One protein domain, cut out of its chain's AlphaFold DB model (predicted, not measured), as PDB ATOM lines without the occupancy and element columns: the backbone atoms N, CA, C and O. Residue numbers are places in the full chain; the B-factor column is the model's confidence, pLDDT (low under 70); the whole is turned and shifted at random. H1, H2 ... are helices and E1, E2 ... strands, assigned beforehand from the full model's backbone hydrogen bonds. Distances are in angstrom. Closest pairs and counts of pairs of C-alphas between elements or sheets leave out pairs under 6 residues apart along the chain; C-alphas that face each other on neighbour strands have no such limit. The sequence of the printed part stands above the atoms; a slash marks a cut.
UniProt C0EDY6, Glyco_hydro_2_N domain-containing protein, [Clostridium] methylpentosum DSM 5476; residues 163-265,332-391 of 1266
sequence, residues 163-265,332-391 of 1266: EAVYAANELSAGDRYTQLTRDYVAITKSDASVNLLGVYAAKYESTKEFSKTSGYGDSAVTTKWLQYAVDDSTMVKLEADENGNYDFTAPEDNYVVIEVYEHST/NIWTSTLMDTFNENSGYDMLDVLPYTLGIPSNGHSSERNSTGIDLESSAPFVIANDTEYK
ATOM      1  N   GLU A 163      -1.269 -31.859 -16.965       87.81
ATOM      2  CA  GLU A 163      -0.431 -30.694 -17.214       87.81
ATOM      3  C   GLU A 163      -0.571 -30.183 -18.648       87.81
ATOM      4  O   GLU A 163      -0.776 -30.956 -19.582       87.81
ATOM      5  N   ALA A 164      -0.407 -28.875 -18.832       89.69
ATOM      6  CA  ALA A 164      -0.241 -28.291 -20.154       89.69
ATOM      7  C   ALA A 164       1.251 -28.204 -20.498       89.69
ATOM      8  O   ALA A 164       2.068 -27.728 -19.710       89.69
ATOM      9  N   VAL A 165       1.626 -28.638 -21.693       88.19
ATOM     10  CA  VAL A 165       3.004 -28.605 -22.200       88.19
ATOM     11  C   VAL A 165       3.022 -27.970 -23.578       88.19
ATOM     12  O   VAL A 165       1.996 -27.883 -24.254       88.19
ATOM     13  N   TYR A 166       4.187 -27.498 -24.015       91.69
ATOM     14  CA  TYR A 166       4.287 -26.847 -25.312       91.69
ATOM     15  C   TYR A 166       5.568 -27.191 -26.067       91.69
ATOM     16  O   TYR A 166       6.606 -27.469 -25.466       91.69
ATOM     17  N   ALA A 167       5.486 -27.148 -27.396       92.31
ATOM     18  CA  ALA A 167       6.625 -27.184 -28.310       92.31
ATOM     19  C   ALA A 167       6.816 -25.805 -28.952       92.31
ATOM     20  O   ALA A 167       5.835 -25.108 -29.221       92.31
ATOM     21  N   ALA A 168       8.066 -25.411 -29.208       93.94
ATOM     22  CA  ALA A 168       8.400 -24.115 -29.800       93.94
ATOM     23  C   ALA A 168       9.233 -24.272 -31.073       93.94
ATOM     24  O   ALA A 168      10.299 -24.884 -31.063       93.94
ATOM     25  N   ASN A 169       8.755 -23.687 -32.173       94.62
ATOM     26  CA  ASN A 169       9.368 -23.800 -33.493       94.62
ATOM     27  C   ASN A 169       9.685 -22.408 -34.055       94.62
ATOM     28  O   ASN A 169       8.792 -21.706 -34.528       94.62
ATOM     29  N   GLU A 170      10.951 -21.999 -34.019       95.25
ATOM     30  CA  GLU A 170      11.392 -20.729 -34.609       95.25
ATOM     31  C   GLU A 170      11.475 -20.815 -36.141       95.25
ATOM     32  O   GLU A 170      11.984 -21.788 -36.698       95.25
ATOM     33  N   LEU A 171      10.995 -19.775 -36.822       95.12
ATOM     34  CA  LEU A 171      10.918 -19.672 -38.276       95.12
ATOM     35  C   LEU A 171      11.652 -18.422 -38.775       95.12
ATOM     36  O   LEU A 171      11.483 -17.321 -38.241       95.12
ATOM     37  N   SER A 172      12.430 -18.585 -39.847       94.56
ATOM     38  CA  SER A 172      13.002 -17.473 -40.616       94.56
ATOM     39  C   SER A 172      12.037 -17.014 -41.712       94.56
ATOM     40  O   SER A 172      11.106 -17.731 -42.087       94.56
ATOM     41  N   ALA A 173      12.274 -15.833 -42.285       94.44
ATOM     42  CA  ALA A 173      11.443 -15.300 -43.361       94.44
ATOM     43  C   ALA A 173      11.306 -16.289 -44.537       94.44
ATOM     44  O   ALA A 173      12.289 -16.678 -45.173       94.44
ATOM     45  N   GLY A 174      10.066 -16.638 -44.880       93.50
ATOM     46  CA  GLY A 174       9.726 -17.567 -45.958       93.50
ATOM     47  C   GLY A 174       9.707 -19.047 -45.567       93.50
ATOM     48  O   GLY A 174       9.310 -19.864 -46.405       93.50
ATOM     49  N   ASP A 175      10.078 -19.403 -44.332       96.31
ATOM     50  CA  ASP A 175       9.921 -20.767 -43.825       96.31
ATOM     51  C   ASP A 175       8.437 -21.126 -43.700       96.31
ATOM     52  O   ASP A 175       7.593 -20.287 -43.370       96.31
ATOM     53  N   ARG A 176       8.110 -22.393 -43.987       93.88
ATOM     54  CA  ARG A 176       6.744 -22.925 -43.918       93.88
ATOM     55  C   ARG A 176       6.605 -23.887 -42.748       93.88
ATOM     56  O   ARG A 176       7.371 -24.842 -42.657       93.88
ATOM     57  N   TYR A 177       5.575 -23.685 -41.938       95.31
ATOM     58  CA  TYR A 177       5.133 -24.618 -40.914       95.31
ATOM     59  C   TYR A 177       3.922 -25.398 -41.430       95.31
ATOM     60  O   TYR A 177       2.895 -24.802 -41.768       95.31
ATOM     61  N   THR A 178       4.071 -26.723 -41.545       93.00
ATOM     62  CA  THR A 178       3.066 -27.580 -42.198       93.00
ATOM     63  C   THR A 178       2.550 -28.747 -41.366       93.00
ATOM     64  O   THR A 178       1.539 -29.341 -41.727       93.00
ATOM     65  N   GLN A 179       3.232 -29.111 -40.283       91.81
ATOM     66  CA  GLN A 179       2.878 -30.256 -39.444       91.81
ATOM     67  C   GLN A 179       3.390 -30.035 -38.018       91.81
ATOM     68  O   GLN A 179       4.397 -29.349 -37.842       91.81
ATOM     69  N   LEU A 180       2.725 -30.663 -37.049       92.56
ATOM     70  CA  LEU A 180       3.128 -30.670 -35.640       92.56
ATOM     71  C   LEU A 180       4.508 -31.310 -35.461       92.56
ATOM     72  O   LEU A 180       4.795 -32.336 -36.089       92.56
ATOM     73  N   THR A 181       5.341 -30.738 -34.595       89.62
ATOM     74  CA  THR A 181       6.667 -31.280 -34.273       89.62
ATOM     75  C   THR A 181       6.668 -32.106 -32.998       89.62
ATOM     76  O   THR A 181       7.379 -33.112 -32.964       89.62
ATOM     77  N   ARG A 182       5.842 -31.748 -31.998       86.06
ATOM     78  CA  ARG A 182       5.795 -32.401 -30.672       86.06
ATOM     79  C   ARG A 182       7.158 -32.466 -29.966       86.06
ATOM     80  O   ARG A 182       7.415 -33.380 -29.186       86.06
ATOM     81  N   ASP A 183       8.041 -31.511 -30.254       86.38
ATOM     82  CA  ASP A 183       9.323 -31.359 -29.557       86.38
ATOM     83  C   ASP A 183       9.102 -30.510 -28.301       86.38
ATOM     84  O   ASP A 183       9.272 -29.288 -28.307       86.38
ATOM     85  N   TYR A 184       8.565 -31.152 -27.261       86.25
ATOM     86  CA  TYR A 184       8.146 -30.465 -26.044       86.25
ATOM     87  C   TYR A 184       9.341 -29.847 -25.321       86.25
ATOM     88  O   TYR A 184      10.371 -30.485 -25.112       86.25
ATOM     89  N   VAL A 185       9.160 -28.613 -24.866       81.19
ATOM     90  CA  VAL A 185      10.161 -27.879 -24.093       81.19
ATOM     91  C   VAL A 185      10.447 -28.555 -22.749       81.19
ATOM     92  O   VAL A 185      11.602 -28.658 -22.332       81.19
ATOM     93  N   ALA A 186       9.391 -29.004 -22.070       73.19
ATOM     94  CA  ALA A 186       9.458 -29.713 -20.801       73.19
ATOM     95  C   ALA A 186       8.197 -30.567 -20.621       73.19
ATOM     96  O   ALA A 186       7.101 -30.113 -20.941       73.19
ATOM     97  N   ILE A 187       8.361 -31.769 -20.070       69.12
ATOM     98  CA  ILE A 187       7.276 -32.621 -19.562       69.12
ATOM     99  C   ILE A 187       7.679 -33.112 -18.171       69.12
ATOM    100  O   ILE A 187       8.878 -33.214 -17.888       69.12
ATOM    101  N   THR A 188       6.717 -33.402 -17.295       67.56
ATOM    102  CA  THR A 188       7.026 -33.843 -15.929       67.56
ATOM    103  C   THR A 188       7.550 -35.275 -15.909       67.56
ATOM    104  O   THR A 188       8.691 -35.501 -15.500       67.56
ATOM    105  N   LYS A 189       6.749 -36.249 -16.364       68.06
ATOM    106  CA  LYS A 189       7.150 -37.670 -16.404       68.06
ATOM    107  C   LYS A 189       6.652 -38.445 -17.626       68.06
ATOM    108  O   LYS A 189       7.288 -39.437 -17.976       68.06
ATOM    109  N   SER A 190       5.552 -38.032 -18.261       69.00
ATOM    110  CA  SER A 190       4.862 -38.834 -19.279       69.00
ATOM    111  C   SER A 190       4.521 -38.055 -20.553       69.00
ATOM    112  O   SER A 190       4.221 -36.862 -20.521       69.00
ATOM    113  N   ASP A 191       4.548 -38.756 -21.686       68.44
ATOM    114  CA  ASP A 191       4.037 -38.317 -22.988       68.44
ATOM    115  C   ASP A 191       2.714 -39.015 -23.367       68.44
ATOM    116  O   ASP A 191       2.383 -39.132 -24.546       68.44
ATOM    117  N   ALA A 192       1.972 -39.491 -22.364       73.62
ATOM    118  CA  ALA A 192       0.659 -40.124 -22.486       73.62
ATOM    119  C   ALA A 192      -0.495 -39.101 -22.379       73.62
ATOM    120  O   ALA A 192      -0.300 -37.995 -21.872       73.62
ATOM    121  N   SER A 193      -1.703 -39.474 -22.824       78.50
ATOM    122  CA  SER A 193      -2.897 -38.605 -22.821       78.50
ATOM    123  C   SER A 193      -2.699 -37.269 -23.536       78.50
ATOM    124  O   SER A 193      -3.020 -36.206 -23.020       78.50
ATOM    125  N   VAL A 194      -2.123 -37.328 -24.741       83.56
ATOM    126  CA  VAL A 194      -1.745 -36.137 -25.517       83.56
ATOM    127  C   VAL A 194      -2.919 -35.598 -26.322       83.56
ATOM    128  O   VAL A 194      -3.241 -36.127 -27.395       83.56
ATOM    129  N   ASN A 195      -3.470 -34.475 -25.875       89.38
ATOM    130  CA  ASN A 195      -4.507 -33.732 -26.582       89.38
ATOM    131  C   ASN A 195      -3.957 -32.380 -27.052       89.38
ATOM    132  O   ASN A 195      -3.452 -31.595 -26.260       89.38
ATOM    133  N   LEU A 196      -4.028 -32.086 -28.356       92.19
ATOM    134  CA  LEU A 196      -3.637 -30.770 -28.873       92.19
ATOM    135  C   LEU A 196      -4.694 -29.732 -28.470       92.19
ATOM    136  O   LEU A 196      -5.842 -29.841 -28.894       92.19
ATOM    137  N   LEU A 197      -4.278 -28.709 -27.726       93.44
ATOM    138  CA  LEU A 197      -5.132 -27.601 -27.294       93.44
ATOM    139  C   LEU A 197      -5.139 -26.456 -28.317       93.44
ATOM    140  O   LEU A 197      -6.185 -25.879 -28.607       93.44
ATOM    141  N   GLY A 198      -3.986 -26.133 -28.911       94.56
ATOM    142  CA  GLY A 198      -3.916 -25.104 -29.950       94.56
ATOM    143  C   GLY A 198      -2.532 -24.911 -30.560       94.56
ATOM    144  O   GLY A 198      -1.521 -25.319 -29.989       94.56
ATOM    145  N   VAL A 199      -2.490 -24.271 -31.730       96.69
ATOM    146  CA  VAL A 199      -1.250 -23.906 -32.432       96.69
ATOM    147  C   VAL A 199      -1.266 -22.413 -32.723       96.69
ATOM    148  O   VAL A 199      -2.237 -21.903 -33.275       96.69
ATOM    149  N   TYR A 200      -0.191 -21.710 -32.380       97.00
ATOM    150  CA  TYR A 200      -0.124 -20.251 -32.426       97.00
ATOM    151  C   TYR A 200       1.142 -19.800 -33.128       97.00
ATOM    152  O   TYR A 200       2.223 -20.258 -32.779       97.00
ATOM    153  N   ALA A 201       1.027 -18.880 -34.081       96.50
ATOM    154  CA  ALA A 201       2.175 -18.225 -34.694       96.50
ATOM    155  C   ALA A 201       2.194 -16.745 -34.322       96.50
ATOM    156  O   ALA A 201       1.174 -16.073 -34.454       96.50
ATOM    157  N   ALA A 202       3.346 -16.224 -33.908       97.19
ATOM    158  CA  ALA A 202       3.512 -14.804 -33.615       97.19
ATOM    159  C   ALA A 202       4.917 -14.325 -33.984       97.19
ATOM    160  O   ALA A 202       5.882 -15.097 -33.966       97.19
ATOM    161  N   LYS A 203       5.030 -13.037 -34.313       96.69
ATOM    162  CA  LYS A 203       6.320 -12.366 -34.441       96.69
ATOM    163  C   LYS A 203       6.834 -12.009 -33.053       96.69
ATOM    164  O   LYS A 203       6.080 -11.457 -32.254       96.69
ATOM    165  N   TYR A 204       8.110 -12.255 -32.789       95.62
ATOM    166  CA  TYR A 204       8.765 -11.849 -31.552       95.62
ATOM    167  C   TYR A 204       9.802 -10.742 -31.775       95.62
ATOM    168  O   TYR A 204      10.487 -10.674 -32.800       95.62
ATOM    169  N   GLU A 205       9.915  -9.849 -30.795       94.88
ATOM    170  CA  GLU A 205      10.876  -8.743 -30.786       94.88
ATOM    171  C   GLU A 205      12.164  -9.116 -30.047       94.88
ATOM    172  O   GLU A 205      13.255  -8.677 -30.418       94.88
ATOM    173  N   SER A 206      12.046  -9.934 -29.000       93.44
ATOM    174  CA  SER A 206      13.175 -10.416 -28.206       93.44
ATOM    175  C   SER A 206      12.859 -11.750 -27.532       93.44
ATOM    176  O   SER A 206      11.704 -12.175 -27.483       93.44
ATOM    177  N   THR A 207      13.898 -12.409 -27.020       93.06
ATOM    178  CA  THR A 207      13.783 -13.652 -26.257       93.06
ATOM    179  C   THR A 207      14.525 -13.558 -24.929       93.06
ATOM    180  O   THR A 207      15.504 -12.816 -24.797       93.06
ATOM    181  N   LYS A 208      14.065 -14.327 -23.939       90.62
ATOM    182  CA  LYS A 208      14.719 -14.501 -22.637       90.62
ATOM    183  C   LYS A 208      14.873 -15.994 -22.353       90.62
ATOM    184  O   LYS A 208      13.900 -16.734 -22.440       90.62
ATOM    185  N   GLU A 209      16.091 -16.439 -22.040       90.00
ATOM    186  CA  GLU A 209      16.349 -17.829 -21.638       90.00
ATOM    187  C   GLU A 209      16.023 -18.007 -20.153       90.00
ATOM    188  O   GLU A 209      16.505 -17.248 -19.309       90.00
ATOM    189  N   PHE A 210      15.238 -19.035 -19.851       84.00
ATOM    190  CA  PHE A 210      14.973 -19.517 -18.506       84.00
ATOM    191  C   PHE A 210      15.557 -20.912 -18.326       84.00
ATOM    192  O   PHE A 210      15.775 -21.656 -19.287       84.00
ATOM    193  N   SER A 211      15.811 -21.268 -17.072       80.88
ATOM    194  CA  SER A 211      16.220 -22.616 -16.719       80.88
ATOM    195  C   SER A 211      15.659 -23.027 -15.370       80.88
ATOM    196  O   SER A 211      15.780 -22.266 -14.413       80.88
ATOM    197  N   LYS A 212      15.136 -24.248 -15.277       73.44
ATOM    198  CA  LYS A 212      14.696 -24.872 -14.025       73.44
ATOM    199  C   LYS A 212      15.490 -26.143 -13.809       73.44
ATOM    200  O   LYS A 212      15.577 -26.985 -14.700       73.44
ATOM    201  N   THR A 213      16.067 -26.266 -12.623       68.50
ATOM    202  CA  THR A 213      16.754 -27.481 -12.194       68.50
ATOM    203  C   THR A 213      15.810 -28.272 -11.304       68.50
ATOM    204  O   THR A 213      15.394 -27.770 -10.266       68.50
ATOM    205  N   SER A 214      15.459 -29.484 -11.725       61.25
ATOM    206  CA  SER A 214      14.581 -30.392 -10.979       61.25
ATOM    207  C   SER A 214      15.374 -31.611 -10.499       61.25
ATOM    208  O   SER A 214      16.212 -32.117 -11.242       61.25
ATOM    209  N   GLY A 215      15.112 -32.093  -9.280       49.34
ATOM    210  CA  GLY A 215      15.840 -33.204  -8.646       49.34
ATOM    211  C   GLY A 215      16.941 -32.757  -7.670       49.34
ATOM    212  O   GLY A 215      17.296 -31.582  -7.615       49.34
ATOM    213  N   TYR A 216      17.477 -33.698  -6.884       34.88
ATOM    214  CA  TYR A 216      18.475 -33.442  -5.832       34.88
ATOM    215  C   TYR A 216      19.790 -34.181  -6.100       34.88
ATOM    216  O   TYR A 216      19.790 -35.313  -6.588       34.88
ATOM    217  N   GLY A 217      20.917 -33.547  -5.768       50.25
ATOM    218  CA  GLY A 217      22.252 -34.129  -5.944       50.25
ATOM    219  C   GLY A 217      22.585 -34.457  -7.405       50.25
ATOM    220  O   GLY A 217      22.313 -33.669  -8.309       50.25
ATOM    221  N   ASP A 218      23.169 -35.633  -7.639       40.56
ATOM    222  CA  ASP A 218      23.628 -36.075  -8.967       40.56
ATOM    223  C   ASP A 218      22.480 -36.387  -9.955       40.56
ATOM    224  O   ASP A 218      22.729 -36.603 -11.140       40.56
ATOM    225  N   SER A 219      21.223 -36.399  -9.491       50.94
ATOM    226  CA  SER A 219      20.018 -36.617 -10.308       50.94
ATOM    227  C   SER A 219      19.398 -35.322 -10.849       50.94
ATOM    228  O   SER A 219      18.355 -35.377 -11.497       50.94
ATOM    229  N   ALA A 220      19.982 -34.161 -10.539       62.00
ATOM    230  CA  ALA A 220      19.434 -32.868 -10.923       62.00
ATOM    231  C   ALA A 220      19.496 -32.652 -12.448       62.00
ATOM    232  O   ALA A 220      20.569 -32.683 -13.055       62.00
ATOM    233  N   VAL A 221      18.345 -32.397 -13.071       67.31
ATOM    234  CA  VAL A 221      18.208 -32.106 -14.503       67.31
ATOM    235  C   VAL A 221      17.859 -30.634 -14.678       67.31
ATOM    236  O   VAL A 221      16.851 -30.169 -14.150       67.31
ATOM    237  N   THR A 222      18.681 -29.898 -15.428       79.44
ATOM    238  CA  THR A 222      18.393 -28.508 -15.804       79.44
ATOM    239  C   THR A 222      17.718 -28.465 -17.168       79.44
ATOM    240  O   THR A 222      18.370 -28.668 -18.194       79.44
ATOM    241  N   THR A 223      16.430 -28.143 -17.179       76.81
ATOM    242  CA  THR A 223      15.678 -27.841 -18.399       76.81
ATOM    243  C   THR A 223      15.858 -26.370 -18.742       76.81
ATOM    244  O   THR A 223      15.829 -25.525 -17.847       76.81
ATOM    245  N   LYS A 224      16.062 -26.060 -20.025       85.00
ATOM    246  CA  LYS A 224      16.214 -24.693 -20.537       85.00
ATOM    247  C   LYS A 224      15.170 -24.405 -21.596       85.00
ATOM    248  O   LYS A 224      14.912 -25.265 -22.432       85.00
ATOM    249  N   TRP A 225      14.645 -23.188 -21.600       87.31
ATOM    250  CA  TRP A 225      13.682 -22.760 -22.606       87.31
ATOM    251  C   TRP A 225      13.761 -21.271 -22.890       87.31
ATOM    252  O   TRP A 225      14.348 -20.505 -22.127       87.31
ATOM    253  N   LEU A 226      13.171 -20.876 -24.016       90.69
ATOM    254  CA  LEU A 226      13.027 -19.483 -24.405       90.69
ATOM    255  C   LEU A 226      11.598 -19.016 -24.135       90.69
ATOM    256  O   LEU A 226      10.632 -19.672 -24.521       90.69
ATOM    257  N   GLN A 227      11.501 -17.854 -23.508       90.69
ATOM    258  CA  GLN A 227      10.329 -16.997 -23.538       90.69
ATOM    259  C   GLN A 227      10.466 -16.019 -24.703       90.69
ATOM    260  O   GLN A 227      11.544 -15.458 -24.922       90.69
ATOM    261  N   TYR A 228       9.369 -15.784 -25.415       93.69
ATOM    262  CA  TYR A 228       9.293 -14.912 -26.579       93.69
ATOM    263  C   TYR A 228       8.443 -13.684 -26.251       93.69
ATOM    264  O   TYR A 228       7.263 -13.802 -25.926       93.69
ATOM    265  N   ALA A 229       9.037 -12.497 -26.356       93.81
ATOM    266  CA  ALA A 229       8.311 -11.238 -26.265       93.81
ATOM    267  C   ALA A 229       7.677 -10.928 -27.627       93.81
ATOM    268  O   ALA A 229       8.379 -10.511 -28.551       93.81
ATOM    269  N   VAL A 230       6.376 -11.183 -27.768       95.06
ATOM    270  CA  VAL A 230       5.635 -11.142 -29.033       95.06
ATOM    271  C   VAL A 230       4.961  -9.798 -29.302       95.06
ATOM    272  O   VAL A 230       4.560  -9.080 -28.383       95.06
ATOM    273  N   ASP A 231       4.813  -9.471 -30.587       93.94
ATOM    274  CA  ASP A 231       3.865  -8.463 -31.064       93.94
ATOM    275  C   ASP A 231       2.472  -9.106 -31.110       93.94
ATOM    276  O   ASP A 231       2.152  -9.849 -32.045       93.94
ATOM    277  N   ASP A 232       1.654  -8.825 -30.090       92.06
ATOM    278  CA  ASP A 232       0.304  -9.381 -29.908       92.06
ATOM    279  C   ASP A 232      -0.585  -9.199 -31.151       92.06
ATOM    280  O   ASP A 232      -1.385 -10.073 -31.474       92.06
ATOM    281  N   SER A 233      -0.390  -8.125 -31.928       92.75
ATOM    282  CA  SER A 233      -1.172  -7.866 -33.146       92.75
ATOM    283  C   SER A 233      -0.872  -8.831 -34.301       92.75
ATOM    284  O   SER A 233      -1.629  -8.902 -35.271       92.75
ATOM    285  N   THR A 234       0.237  -9.570 -34.209       95.00
ATOM    286  CA  THR A 234       0.662 -10.571 -35.196       95.00
ATOM    287  C   THR A 234       0.323 -11.999 -34.793       95.00
ATOM    288  O   THR A 234       0.497 -12.900 -35.616       95.00
ATOM    289  N   MET A 235      -0.133 -12.211 -33.554       94.88
ATOM    290  CA  MET A 235      -0.486 -13.534 -33.064       94.88
ATOM    291  C   MET A 235      -1.703 -14.060 -33.823       94.88
ATOM    292  O   MET A 235      -2.736 -13.401 -33.925       94.88
ATOM    293  N   VAL A 236      -1.579 -15.269 -34.359       93.75
ATOM    294  CA  VAL A 236      -2.664 -15.971 -35.038       93.75
ATOM    295  C   VAL A 236      -2.760 -17.397 -34.519       93.75
ATOM    296  O   VAL A 236      -1.764 -18.121 -34.479       93.75
ATOM    297  N   LYS A 237      -3.974 -17.812 -34.159       95.00
ATOM    298  CA  LYS A 237      -4.304 -19.220 -33.954       95.00
ATOM    299  C   LYS A 237      -4.383 -19.903 -35.319       95.00
ATOM    300  O   LYS A 237      -5.086 -19.437 -36.219       95.00
ATOM    301  N   LEU A 238      -3.606 -20.962 -35.498       94.88
ATOM    302  CA  LEU A 238      -3.562 -21.744 -36.723       94.88
ATOM    303  C   LEU A 238      -4.558 -22.896 -36.634       94.88
ATOM    304  O   LEU A 238      -4.580 -23.636 -35.656       94.88
ATOM    305  N   GLU A 239      -5.325 -23.076 -37.701       92.75
ATOM    306  CA  GLU A 239      -6.260 -24.187 -37.844       92.75
ATOM    307  C   GLU A 239      -5.689 -25.219 -38.815       92.75
ATOM    308  O   GLU A 239      -5.085 -24.869 -39.837       92.75
ATOM    309  N   ALA A 240      -5.890 -26.493 -38.500       91.88
ATOM    310  CA  ALA A 240      -5.509 -27.572 -39.393       91.88
ATOM    311  C   ALA A 240      -6.488 -27.684 -40.576       91.88
ATOM    312  O   ALA A 240      -7.686 -27.415 -40.460       91.88
ATOM    313  N   ASP A 241      -5.984 -28.123 -41.726       90.25
ATOM    314  CA  ASP A 241      -6.816 -28.524 -42.854       90.25
ATOM    315  C   ASP A 241      -7.558 -29.848 -42.573       90.25
ATOM    316  O   ASP A 241      -7.357 -30.511 -41.554       90.25
ATOM    317  N   GLU A 242      -8.404 -30.284 -43.513       89.19
ATOM    318  CA  GLU A 242      -9.169 -31.541 -43.407       89.19
ATOM    319  C   GLU A 242      -8.289 -32.799 -43.218       89.19
ATOM    320  O   GLU A 242      -8.805 -33.863 -42.877       89.19
ATOM    321  N   ASN A 243      -6.975 -32.701 -43.457       85.88
ATOM    322  CA  ASN A 243      -6.006 -33.784 -43.312       85.88
ATOM    323  C   ASN A 243      -5.107 -33.624 -42.073       85.88
ATOM    324  O   ASN A 243      -4.185 -34.424 -41.906       85.88
ATOM    325  N   GLY A 244      -5.337 -32.614 -41.228       84.94
ATOM    326  CA  GLY A 244      -4.524 -32.347 -40.041       84.94
ATOM    327  C   GLY A 244      -3.219 -31.581 -40.314       84.94
ATOM    328  O   GLY A 244      -2.355 -31.556 -39.439       84.94
ATOM    329  N   ASN A 245      -3.040 -30.991 -41.504       89.31
ATOM    330  CA  ASN A 245      -1.850 -30.198 -41.840       89.31
ATOM    331  C   ASN A 245      -2.084 -28.706 -41.616       89.31
ATOM    332  O   ASN A 245      -3.194 -28.208 -41.776       89.31
ATOM    333  N   TYR A 246      -1.005 -27.978 -41.359       93.12
ATOM    334  CA  TYR A 246      -1.012 -26.524 -41.226       93.12
ATOM    335  C   TYR A 246      -0.469 -25.865 -42.504       93.12
ATOM    336  O   TYR A 246       0.237 -26.493 -43.296       93.12
ATOM    337  N   ASP A 247      -0.802 -24.596 -42.741       91.25
ATOM    338  CA  ASP A 247      -0.211 -23.813 -43.836       91.25
ATOM    339  C   ASP A 247       0.101 -22.393 -43.369       91.25
ATOM    340  O   ASP A 247      -0.590 -21.429 -43.698       91.25
ATOM    341  N   PHE A 248       1.161 -22.273 -42.572       95.62
ATOM    342  CA  PHE A 248       1.697 -20.983 -42.161       95.62
ATOM    343  C   PHE A 248       3.046 -20.742 -42.834       95.62
ATOM    344  O   PHE A 248       3.909 -21.617 -42.851       95.62
ATOM    345  N   THR A 249       3.237 -19.556 -43.411       95.81
ATOM    346  CA  THR A 249       4.530 -19.119 -43.954       95.81
ATOM    347  C   THR A 249       4.951 -17.862 -43.219       95.81
ATOM    348  O   THR A 249       4.225 -16.869 -43.276       95.81
ATOM    349  N   ALA A 250       6.114 -17.891 -42.569       95.69
ATOM    350  CA  ALA A 250       6.639 -16.737 -41.854       95.69
ATOM    351  C   ALA A 250       6.854 -15.569 -42.839       95.69
ATOM    352  O   ALA A 250       7.632 -15.704 -43.790       95.69
ATOM    353  N   PRO A 251       6.151 -14.432 -42.679       94.06
ATOM    354  CA  PRO A 251       6.256 -13.321 -43.622       94.06
ATOM    355  C   PRO A 251       7.593 -12.573 -43.502       94.06
ATOM    356  O   PRO A 251       8.051 -11.981 -44.480       94.06
ATOM    357  N   GLU A 252       8.215 -12.612 -42.322       94.12
ATOM    358  CA  GLU A 252       9.473 -11.950 -41.962       94.12
ATOM    359  C   GLU A 252      10.288 -12.851 -41.011       94.12
ATOM    360  O   GLU A 252       9.828 -13.932 -40.644       94.12
ATOM    361  N   ASP A 253      11.497 -12.424 -40.631       93.44
ATOM    362  CA  ASP A 253      12.297 -13.108 -39.605       93.44
ATOM    363  C   ASP A 253      11.671 -12.936 -38.208       93.44
ATOM    364  O   ASP A 253      10.843 -12.044 -37.991       93.44
ATOM    365  N   ASN A 254      12.127 -13.755 -37.254       95.31
ATOM    366  CA  ASN A 254      11.695 -13.762 -35.852       95.31
ATOM    367  C   ASN A 254      10.216 -14.136 -35.671       95.31
ATOM    368  O   ASN A 254       9.490 -13.488 -34.919       95.31
ATOM    369  N   TYR A 255       9.756 -15.174 -36.369       96.94
ATOM    370  CA  TYR A 255       8.478 -15.811 -36.057       96.94
ATOM    371  C   TYR A 255       8.708 -17.063 -35.220       96.94
ATOM    372  O   TYR A 255       9.700 -17.765 -35.394       96.94
ATOM    373  N   VAL A 256       7.771 -17.362 -34.332       96.75
ATOM    374  CA  VAL A 256       7.741 -18.611 -33.571       96.75
ATOM    375  C   VAL A 256       6.352 -19.225 -33.677       96.75
ATOM    376  O   VAL A 256       5.350 -18.509 -33.634       96.75
ATOM    377  N   VAL A 257       6.302 -20.546 -33.849       96.69
ATOM    378  CA  VAL A 257       5.080 -21.345 -33.755       96.69
ATOM    379  C   VAL A 257       5.110 -22.145 -32.460       96.69
ATOM    380  O   VAL A 257       6.004 -22.974 -32.275       96.69
ATOM    381  N   ILE A 258       4.141 -21.898 -31.582       95.69
ATOM    382  CA  ILE A 258       3.921 -22.647 -30.346       95.69
ATOM    383  C   ILE A 258       2.792 -23.648 -30.561       95.69
ATOM    384  O   ILE A 258       1.708 -23.286 -31.010       95.69
ATOM    385  N   GLU A 259       3.046 -24.901 -30.213       94.75
ATOM    386  CA  GLU A 259       2.044 -25.962 -30.139       94.75
ATOM    387  C   GLU A 259       1.774 -26.232 -28.661       94.75
ATOM    388  O   GLU A 259       2.722 -26.527 -27.939       94.75
ATOM    389  N   VAL A 260       0.528 -26.130 -28.206       93.81
ATOM    390  CA  VAL A 260       0.149 -26.373 -26.807       93.81
ATOM    391  C   VAL A 260      -0.664 -27.656 -26.717       93.81
ATOM    392  O   VAL A 260      -1.601 -27.850 -27.494       93.81
ATOM    393  N   TYR A 261      -0.319 -28.511 -25.760       91.62
ATOM    394  CA  TYR A 261      -0.933 -29.812 -25.537       91.62
ATOM    395  C   TYR A 261      -1.304 -29.995 -24.068       91.62
ATOM    396  O   TYR A 261      -0.587 -29.532 -23.187       91.62
ATOM    397  N   GLU A 262      -2.387 -30.714 -23.817       91.06
ATOM    398  CA  GLU A 262      -2.690 -31.340 -22.534       91.06
ATOM    399  C   GLU A 262      -2.038 -32.722 -22.503       91.06
ATOM    400  O   GLU A 262      -2.078 -33.451 -23.497       91.06
ATOM    401  N   HIS A 263      -1.418 -33.041 -21.372       87.62
ATOM    402  CA  HIS A 263      -0.761 -34.301 -21.057       87.62
ATOM    403  C   HIS A 263      -1.196 -34.772 -19.672       87.62
ATOM    404  O   HIS A 263      -1.474 -33.966 -18.784       87.62
ATOM    405  N   SER A 264      -1.138 -36.077 -19.428       86.25
ATOM    406  CA  SER A 264      -1.095 -36.562 -18.048       86.25
ATOM    407  C   SER A 264       0.275 -36.276 -17.445       86.25
ATOM    408  O   SER A 264       1.300 -36.585 -18.052       86.25
ATOM    409  N   THR A 265       0.307 -35.772 -16.210       81.25
ATOM    410  CA  THR A 265       1.574 -35.529 -15.492       81.25
ATOM    411  C   THR A 265       2.414 -36.801 -15.358       81.25
ATOM    412  O   THR A 265       3.642 -36.736 -15.264       81.25
ATOM    413  N   ASN A 332       2.846 -27.114 -15.966       81.31
ATOM    414  CA  ASN A 332       1.743 -26.162 -15.895       81.31
ATOM    415  C   ASN A 332       0.515 -26.948 -15.456       81.31
ATOM    416  O   ASN A 332       0.132 -27.866 -16.176       81.31
ATOM    417  N   ILE A 333      -0.074 -26.631 -14.303       84.00
ATOM    418  CA  ILE A 333      -1.280 -27.328 -13.830       84.00
ATOM    419  C   ILE A 333      -2.367 -27.226 -14.899       84.00
ATOM    420  O   ILE A 333      -2.603 -26.154 -15.455       84.00
ATOM    421  N   TRP A 334      -3.024 -28.340 -15.193       89.00
ATOM    422  CA  TRP A 334      -4.134 -28.373 -16.129       89.00
ATOM    423  C   TRP A 334      -5.220 -29.304 -15.614       89.00
ATOM    424  O   TRP A 334      -4.936 -30.231 -14.864       89.00
ATOM    425  N   THR A 335      -6.450 -29.057 -16.041       90.19
ATOM    426  CA  THR A 335      -7.561 -29.985 -15.867       90.19
ATOM    427  C   THR A 335      -8.534 -29.822 -17.029       90.19
ATOM    428  O   THR A 335      -8.626 -28.743 -17.621       90.19
ATOM    429  N   SER A 336      -9.261 -30.881 -17.380       86.19
ATOM    430  CA  SER A 336     -10.110 -30.906 -18.577       86.19
ATOM    431  C   SER A 336     -11.269 -29.897 -18.534       86.19
ATOM    432  O   SER A 336     -11.739 -29.460 -19.582       86.19
ATOM    433  N   THR A 337     -11.695 -29.467 -17.342       88.00
ATOM    434  CA  THR A 337     -12.779 -28.488 -17.123       88.00
ATOM    435  C   THR A 337     -12.294 -27.039 -17.014       88.00
ATOM    436  O   THR A 337     -13.103 -26.110 -16.926       88.00
ATOM    437  N   LEU A 338     -10.977 -26.814 -17.041       92.25
ATOM    438  CA  LEU A 338     -10.372 -25.501 -16.813       92.25
ATOM    439  C   LEU A 338     -10.756 -24.483 -17.881       92.25
ATOM    440  O   LEU A 338     -11.042 -23.337 -17.565       92.25
ATOM    441  N   MET A 339     -10.787 -24.908 -19.143       92.94
ATOM    442  CA  MET A 339     -11.120 -24.027 -20.261       92.94
ATOM    443  C   MET A 339     -12.575 -23.555 -20.201       92.94
ATOM    444  O   MET A 339     -12.848 -22.384 -20.451       92.94
ATOM    445  N   ASP A 340     -13.501 -24.442 -19.836       93.31
ATOM    446  CA  ASP A 340     -14.912 -24.082 -19.682       93.31
ATOM    447  C   ASP A 340     -15.098 -23.117 -18.503       93.31
ATOM    448  O   ASP A 340     -15.739 -22.078 -18.661       93.31
ATOM    449  N   THR A 341     -14.451 -23.408 -17.369       93.81
ATOM    450  CA  THR A 341     -14.463 -22.547 -16.173       93.81
ATOM    451  C   THR A 341     -13.864 -21.172 -16.472       93.81
ATOM    452  O   THR A 341     -14.450 -20.149 -16.129       93.81
ATOM    453  N   PHE A 342     -12.741 -21.124 -17.195       94.44
ATOM    454  CA  PHE A 342     -12.113 -19.878 -17.628       94.44
ATOM    455  C   PHE A 342     -13.023 -19.050 -18.523       94.44
ATOM    456  O   PHE A 342     -13.170 -17.847 -18.319       94.44
ATOM    457  N   ASN A 343     -13.643 -19.680 -19.519       95.19
ATOM    458  CA  ASN A 343     -14.510 -18.980 -20.456       95.19
ATOM    459  C   ASN A 343     -15.747 -18.402 -19.758       95.19
ATOM    460  O   ASN A 343     -16.203 -17.311 -20.109       95.19
ATOM    461  N   GLU A 344     -16.283 -19.126 -18.772       93.12
ATOM    462  CA  GLU A 344     -17.403 -18.675 -17.947       93.12
ATOM    463  C   GLU A 344     -17.010 -17.505 -17.035       93.12
ATOM    464  O   GLU A 344     -17.698 -16.482 -17.050       93.12
ATOM    465  N   ASN A 345     -15.888 -17.614 -16.318       89.50
ATOM    466  CA  ASN A 345     -15.429 -16.596 -15.371       89.50
ATOM    467  C   ASN A 345     -14.965 -15.307 -16.065       89.50
ATOM    468  O   ASN A 345     -15.325 -14.206 -15.656       89.50
ATOM    469  N   SER A 346     -14.184 -15.437 -17.139       90.44
ATOM    470  CA  SER A 346     -13.521 -14.304 -17.801       90.44
ATOM    471  C   SER A 346     -14.381 -13.626 -18.878       90.44
ATOM    472  O   SER A 346     -14.171 -12.460 -19.228       90.44
ATOM    473  N   GLY A 347     -15.367 -14.345 -19.429       92.19
ATOM    474  CA  GLY A 347     -16.254 -13.853 -20.484       92.19
ATOM    475  C   GLY A 347     -15.637 -13.801 -21.890       92.19
ATOM    476  O   GLY A 347     -16.217 -13.169 -22.780       92.19
ATOM    477  N   TYR A 348     -14.489 -14.448 -22.118       94.50
ATOM    478  CA  TYR A 348     -13.863 -14.613 -23.437       94.50
ATOM    479  C   TYR A 348     -13.237 -16.008 -23.603       94.50
ATOM    480  O   TYR A 348     -13.127 -16.757 -22.642       94.50
ATOM    481  N   ASP A 349     -12.869 -16.385 -24.833       94.00
ATOM    482  CA  ASP A 349     -12.329 -17.720 -25.122       94.00
ATOM    483  C   ASP A 349     -10.848 -17.820 -24.715       94.00
ATOM    484  O   ASP A 349      -9.993 -17.093 -25.230       94.00
ATOM    485  N   MET A 350     -10.527 -18.756 -23.822       94.00
ATOM    486  CA  MET A 350      -9.173 -19.090 -23.388       94.00
ATOM    487  C   MET A 350      -8.254 -19.396 -24.569       94.00
ATOM    488  O   MET A 350      -7.070 -19.058 -24.539       94.00
ATOM    489  N   LEU A 351      -8.776 -20.005 -25.639       93.12
ATOM    490  CA  LEU A 351      -7.988 -20.329 -26.825       93.12
ATOM    491  C   LEU A 351      -7.504 -19.083 -27.574       93.12
ATOM    492  O   LEU A 351      -6.565 -19.184 -28.354       93.12
ATOM    493  N   ASP A 352      -8.077 -17.905 -27.337       92.81
ATOM    494  CA  ASP A 352      -7.561 -16.663 -27.917       92.81
ATOM    495  C   ASP A 352      -6.310 -16.151 -27.180       92.81
ATOM    496  O   ASP A 352      -5.592 -15.287 -27.693       92.81
ATOM    497  N   VAL A 353      -6.020 -16.686 -25.987       93.06
ATOM    498  CA  VAL A 353      -4.938 -16.222 -25.101       93.06
ATOM    499  C   VAL A 353      -4.065 -17.340 -24.522       93.06
ATOM    500  O   VAL A 353      -3.150 -17.050 -23.756       93.06
ATOM    501  N   LEU A 354      -4.305 -18.604 -24.883       93.12
ATOM    502  CA  LEU A 354      -3.695 -19.788 -24.265       93.12
ATOM    503  C   LEU A 354      -2.159 -19.721 -24.106       93.12
ATOM    504  O   LEU A 354      -1.663 -20.100 -23.049       93.12
ATOM    505  N   PRO A 355      -1.360 -19.208 -25.065       92.69
ATOM    506  CA  PRO A 355       0.088 -19.091 -24.858       92.69
ATOM    507  C   PRO A 355       0.503 -18.195 -23.677       92.69
ATOM    508  O   PRO A 355       1.615 -18.342 -23.168       92.69
ATOM    509  N   TYR A 356      -0.362 -17.269 -23.251       90.62
ATOM    510  CA  TYR A 356      -0.120 -16.347 -22.138       90.62
ATOM    511  C   TYR A 356      -0.474 -16.949 -20.764       90.62
ATOM    512  O   TYR A 356       0.052 -16.492 -19.745       90.62
ATOM    513  N   THR A 357      -1.332 -17.975 -20.719       87.94
ATOM    514  CA  THR A 357      -1.800 -18.600 -19.464       87.94
ATOM    515  C   THR A 357      -0.816 -19.631 -18.902       87.94
ATOM    516  O   THR A 357      -0.890 -19.989 -17.731       87.94
ATOM    517  N   LEU A 358       0.146 -20.084 -19.710       86.81
ATOM    518  CA  LEU A 358       1.173 -21.047 -19.310       86.81
ATOM    519  C   LEU A 358       2.286 -20.398 -18.468       86.81
ATOM    520  O   LEU A 358       2.436 -19.179 -18.400       86.81
ATOM    521  N   GLY A 359       3.115 -21.219 -17.840       79.75
ATOM    522  CA  GLY A 359       4.252 -20.817 -17.016       79.75
ATOM    523  C   GLY A 359       3.853 -20.221 -15.668       79.75
ATOM    524  O   GLY A 359       4.533 -19.307 -15.197       79.75
ATOM    525  N   ILE A 360       2.723 -20.654 -15.094       78.25
ATOM    526  CA  ILE A 360       2.333 -20.370 -13.701       78.25
ATOM    527  C   ILE A 360       2.832 -21.545 -12.840       78.25
ATOM    528  O   ILE A 360       2.549 -22.693 -13.199       78.25
ATOM    529  N   PRO A 361       3.607 -21.307 -11.765       67.94
ATOM    530  CA  PRO A 361       4.146 -22.384 -10.940       67.94
ATOM    531  C   PRO A 361       3.051 -23.271 -10.328       67.94
ATOM    532  O   PRO A 361       1.958 -22.815 -10.000       67.94
ATOM    533  N   SER A 362       3.353 -24.561 -10.154       61.62
ATOM    534  CA  SER A 362       2.405 -25.534  -9.593       61.62
ATOM    535  C   SER A 362       2.198 -25.397  -8.080       61.62
ATOM    536  O   SER A 362       1.254 -25.954  -7.537       61.62
ATOM    537  N   ASN A 363       3.082 -24.681  -7.392       59.03
ATOM    538  CA  ASN A 363       2.989 -24.387  -5.964       59.03
ATOM    539  C   ASN A 363       2.366 -23.006  -5.684       59.03
ATOM    540  O   ASN A 363       2.498 -22.513  -4.571       59.03
ATOM    541  N   GLY A 364       1.720 -22.386  -6.673       54.66
ATOM    542  CA  GLY A 364       1.093 -21.072  -6.535       54.66
ATOM    543  C   GLY A 364       2.008 -19.905  -6.910       54.66
ATOM    544  O   GLY A 364       2.980 -20.056  -7.654       54.66
ATOM    545  N   HIS A 365       1.660 -18.717  -6.418       54.72
ATOM    546  CA  HIS A 365       2.325 -17.449  -6.731       54.72
ATOM    547  C   HIS A 365       3.789 -17.407  -6.260       54.72
ATOM    548  O   HIS A 365       4.121 -17.921  -5.190       54.72
ATOM    549  N   SER A 366       4.678 -16.760  -7.027       48.03
ATOM    550  CA  SER A 366       6.030 -16.462  -6.540       48.03
ATOM    551  C   SER A 366       5.977 -15.524  -5.326       48.03
ATOM    552  O   SER A 366       5.103 -14.667  -5.214       48.03
ATOM    553  N   SER A 367       6.942 -15.648  -4.411       44.47
ATOM    554  CA  SER A 367       7.061 -14.791  -3.223       44.47
ATOM    555  C   SER A 367       7.458 -13.334  -3.535       44.47
ATOM    556  O   SER A 367       7.731 -12.565  -2.614       44.47
ATOM    557  N   GLU A 368       7.570 -12.942  -4.808       46.03
ATOM    558  CA  GLU A 368       8.043 -11.618  -5.221       46.03
ATOM    559  C   GLU A 368       6.888 -10.735  -5.736       46.03
ATOM    560  O   GLU A 368       6.428 -10.868  -6.870       46.03
ATOM    561  N   ARG A 369       6.455  -9.756  -4.921       49.34
ATOM    562  CA  ARG A 369       5.551  -8.678  -5.367       49.34
ATOM    563  C   ARG A 369       6.275  -7.742  -6.342       49.34
ATOM    564  O   ARG A 369       7.390  -7.290  -6.075       49.34
ATOM    565  N   ASN A 370       5.608  -7.342  -7.423       49.28
ATOM    566  CA  ASN A 370       6.047  -6.231  -8.275       49.28
ATOM    567  C   ASN A 370       5.166  -4.978  -8.067       49.28
ATOM    568  O   ASN A 370       4.209  -4.986  -7.298       49.28
ATOM    569  N   SER A 371       5.446  -3.900  -8.808       41.22
ATOM    570  CA  SER A 371       4.650  -2.659  -8.788       41.22
ATOM    571  C   SER A 371       3.263  -2.769  -9.442       41.22
ATOM    572  O   SER A 371       2.654  -1.737  -9.701       41.22
ATOM    573  N   THR A 372       2.830  -3.969  -9.850       48.44
ATOM    574  CA  THR A 372       1.469  -4.230 -10.338       48.44
ATOM    575  C   THR A 372       0.648  -5.134  -9.408       48.44
ATOM    576  O   THR A 372      -0.533  -5.322  -9.680       48.44
ATOM    577  N   GLY A 373       1.254  -5.707  -8.356       50.56
ATOM    578  CA  GLY A 373       0.638  -6.742  -7.510       50.56
ATOM    579  C   GLY A 373       0.507  -8.121  -8.181       50.56
ATOM    580  O   GLY A 373      -0.153  -8.996  -7.643       50.56
ATOM    581  N   ILE A 374       1.118  -8.336  -9.357       53.16
ATOM    582  CA  ILE A 374       0.955  -9.563 -10.166       53.16
ATOM    583  C   ILE A 374       2.337 -10.119 -10.539       53.16
ATOM    584  O   ILE A 374       3.184  -9.382 -11.049       53.16
ATOM    585  N   ASP A 375       2.546 -11.414 -10.287       53.94
ATOM    586  CA  ASP A 375       3.804 -12.158 -10.461       53.94
ATOM    587  C   ASP A 375       4.450 -11.976 -11.858       53.94
ATOM    588  O   ASP A 375       3.808 -12.177 -12.895       53.94
ATOM    589  N   LEU A 376       5.741 -11.610 -11.885       45.41
ATOM    590  CA  LEU A 376       6.558 -11.420 -13.095       45.41
ATOM    591  C   LEU A 376       7.589 -12.522 -13.346       45.41
ATOM    592  O   LEU A 376       8.256 -12.468 -14.388       45.41
ATOM    593  N   GLU A 377       7.723 -13.543 -12.494       51.56
ATOM    594  CA  GLU A 377       8.496 -14.741 -12.856       51.56
ATOM    595  C   GLU A 377       7.692 -15.640 -13.807       51.56
ATOM    596  O   GLU A 377       7.544 -16.850 -13.670       51.56
ATOM    597  N   SER A 378       7.179 -15.003 -14.853       60.72
ATOM    598  CA  SER A 378       6.577 -15.627 -16.001       60.72
ATOM    599  C   SER A 378       7.627 -16.480 -16.701       60.72
ATOM    600  O   SER A 378       8.557 -15.971 -17.330       60.72
ATOM    601  N   SER A 379       7.446 -17.792 -16.623       69.50
ATOM    602  CA  SER A 379       8.114 -18.762 -17.490       69.50
ATOM    603  C   SER A 379       7.306 -19.053 -18.758       69.50
ATOM    604  O   SER A 379       7.630 -19.993 -19.485       69.50
ATOM    605  N   ALA A 380       6.267 -18.250 -19.026       83.56
ATOM    606  CA  ALA A 380       5.356 -18.446 -20.144       83.56
ATOM    607  C   ALA A 380       6.110 -18.440 -21.482       83.56
ATOM    608  O   ALA A 380       7.056 -17.654 -21.642       83.56
ATOM    609  N   PRO A 381       5.675 -19.249 -22.467       88.56
ATOM    610  CA  PRO A 381       6.255 -19.218 -23.800       88.56
ATOM    611  C   PRO A 381       6.104 -17.842 -24.437       88.56
ATOM    612  O   PRO A 381       7.072 -17.349 -25.012       88.56
ATOM    613  N   PHE A 382       4.933 -17.205 -24.317       92.25
ATOM    614  CA  PHE A 382       4.691 -15.856 -24.825       92.25
ATOM    615  C   PHE A 382       4.514 -14.844 -23.692       92.25
ATOM    616  O   PHE A 382       3.785 -15.075 -22.732       92.25
ATOM    617  N   VAL A 383       5.141 -13.683 -23.871       91.19
ATOM    618  CA  VAL A 383       4.846 -12.427 -23.166       91.19
ATOM    619  C   VAL A 383       4.673 -11.323 -24.200       91.19
ATOM    620  O   VAL A 383       5.134 -11.462 -25.329       91.19
ATOM    621  N   ILE A 384       4.034 -10.213 -23.854       91.12
ATOM    622  CA  ILE A 384       3.770  -9.132 -24.813       91.12
ATOM    623  C   ILE A 384       4.922  -8.112 -24.764       91.12
ATOM    624  O   ILE A 384       5.226  -7.561 -23.709       91.12
ATOM    625  N   ALA A 385       5.581  -7.845 -25.900       88.44
ATOM    626  CA  ALA A 385       6.793  -7.009 -25.952       88.44
ATOM    627  C   ALA A 385       6.569  -5.544 -25.531       88.44
ATOM    628  O   ALA A 385       7.454  -4.921 -24.946       88.44
ATOM    629  N   ASN A 386       5.379  -5.004 -25.808       85.44
ATOM    630  CA  ASN A 386       4.973  -3.637 -25.475       85.44
ATOM    631  C   ASN A 386       3.614  -3.642 -24.757       85.44
ATOM    632  O   ASN A 386       2.645  -3.063 -25.246       85.44
ATOM    633  N   ASP A 387       3.534  -4.323 -23.611       85.06
ATOM    634  CA  ASP A 387       2.278  -4.517 -22.874       85.06
ATOM    635  C   ASP A 387       1.836  -3.292 -22.057       85.06
ATOM    636  O   ASP A 387       1.770  -3.312 -20.830       85.06
ATOM    637  N   THR A 388       1.552  -2.176 -22.727       80.31
ATOM    638  CA  THR A 388       1.173  -0.927 -22.045       80.31
ATOM    639  C   THR A 388      -0.182  -0.993 -21.338       80.31
ATOM    640  O   THR A 388      -0.481  -0.115 -20.533       80.31
ATOM    641  N   GLU A 389      -1.008  -1.994 -21.657       77.12
ATOM    642  CA  GLU A 389      -2.329  -2.215 -21.051       77.12
ATOM    643  C   GLU A 389      -2.343  -3.380 -20.049       77.12
ATOM    644  O   GLU A 389      -3.397  -3.674 -19.481       77.12
ATOM    645  N   TYR A 390      -1.185  -4.005 -19.802       81.69
ATOM    646  CA  TYR A 390      -1.025  -5.147 -18.897       81.69
ATOM    647  C   TYR A 390      -1.929  -6.342 -19.249       81.69
ATOM    648  O   TYR A 390      -2.365  -7.080 -18.364       81.69
ATOM    649  N   LYS A 391      -2.219  -6.549 -20.541       86.06
ATOM    650  CA  LYS A 391      -3.056  -7.651 -21.040       86.06
ATOM    651  C   LYS A 391      -2.527  -9.003 -20.566       86.06
ATOM    652  O   LYS A 391      -3.319  -9.847 -20.160       86.06
TER     653      LYS A 391
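This is residues 163 to 265 and 332 to 391 of the 1266 residues of the protein "Glyco_hydro_2_N domain-containing protein" of [Clostridium] methylpentosum DSM 5476 (UniProt C0EDY6). One strongly twisted, branched sheet makes the body, and its long strand E2 bends sharply at residue 203: its first part runs beside E5, with E1 beyond, and its later part forms a long hairpin with E3. The small helix H2 packs near the middle by E2, E5 and E6, while helix H1 lies off the sheet, and long loops surround the strands. The 163 printed residues hold two named helices and six named strands, in the order E1 E2 E3 E4 E5 H1 H2 E6, with under half of the residues in them; the class is mostly strand. The sheet is mixed: its neighbours are antiparallel but for E3 and E6. The whole is compact and rounded, with a radius of gyration of the C-alphas of 16.2 A and spans of 43 by 38 by 34 A.

Start with E2, residues 195 to 214, which bends by 132 degrees at residue 203. On one side of it find E3, residues 221 to 230, and E4, residues 236 to 238; on the other side is E5, residues 255 to 264. E2 and E3 form a hairpin, with N 210 and O 225 2.9 A apart. E4 is antiparallel to E2, with N 201 and O 236 at 2.9 A. E5 is antiparallel to E2, with N 200 and O 258 at 2.8 A. On the other side of E5 is E1, residues 163 to 171, antiparallel at 159 degrees, with N 167 and O 259 at 2.9 A. E6, residues 382 to 384, is parallel to E3 at 36 degrees, with N 230 and O 383 at 2.8 A. H2, residues 354 to 357, is on the sheet at a height of 5.0 A, over none of its strands; its closest C-alpha pair with E6 is Tyr 356 and Phe 382, 5.5 A. H1, residues 338 to 346, is not on the sheet and is apart from H2. In H1 every O i to N i+4 pair is within hydrogen-bond range; H2 is too short for such a pair.

Find C-alpha 163 at (-0.431, -30.694, -17.214); from there E1 runs 26.3 A. E2 spans 24.9 A, E3 28.4 A and E5 29.1 A. H1 begins at C-alpha 338, (-10.372, -25.501, -16.813), and runs 11.7 A. E6 ends at C-alpha 384, (3.770, -9.132, -24.813).

The C-alphas farthest apart, of Gly 217 and Glu 242, are 49.0 A apart. Residues 266 to 331 are not printed, and C-alphas 265 and 332 are 9.4 A apart across the cut. The links E1 to E2, E4 to E5 and H2 to E6 are long. Look for pLDDT under 70 at residues 187 to 191, 213 to 221 and 361 to 379.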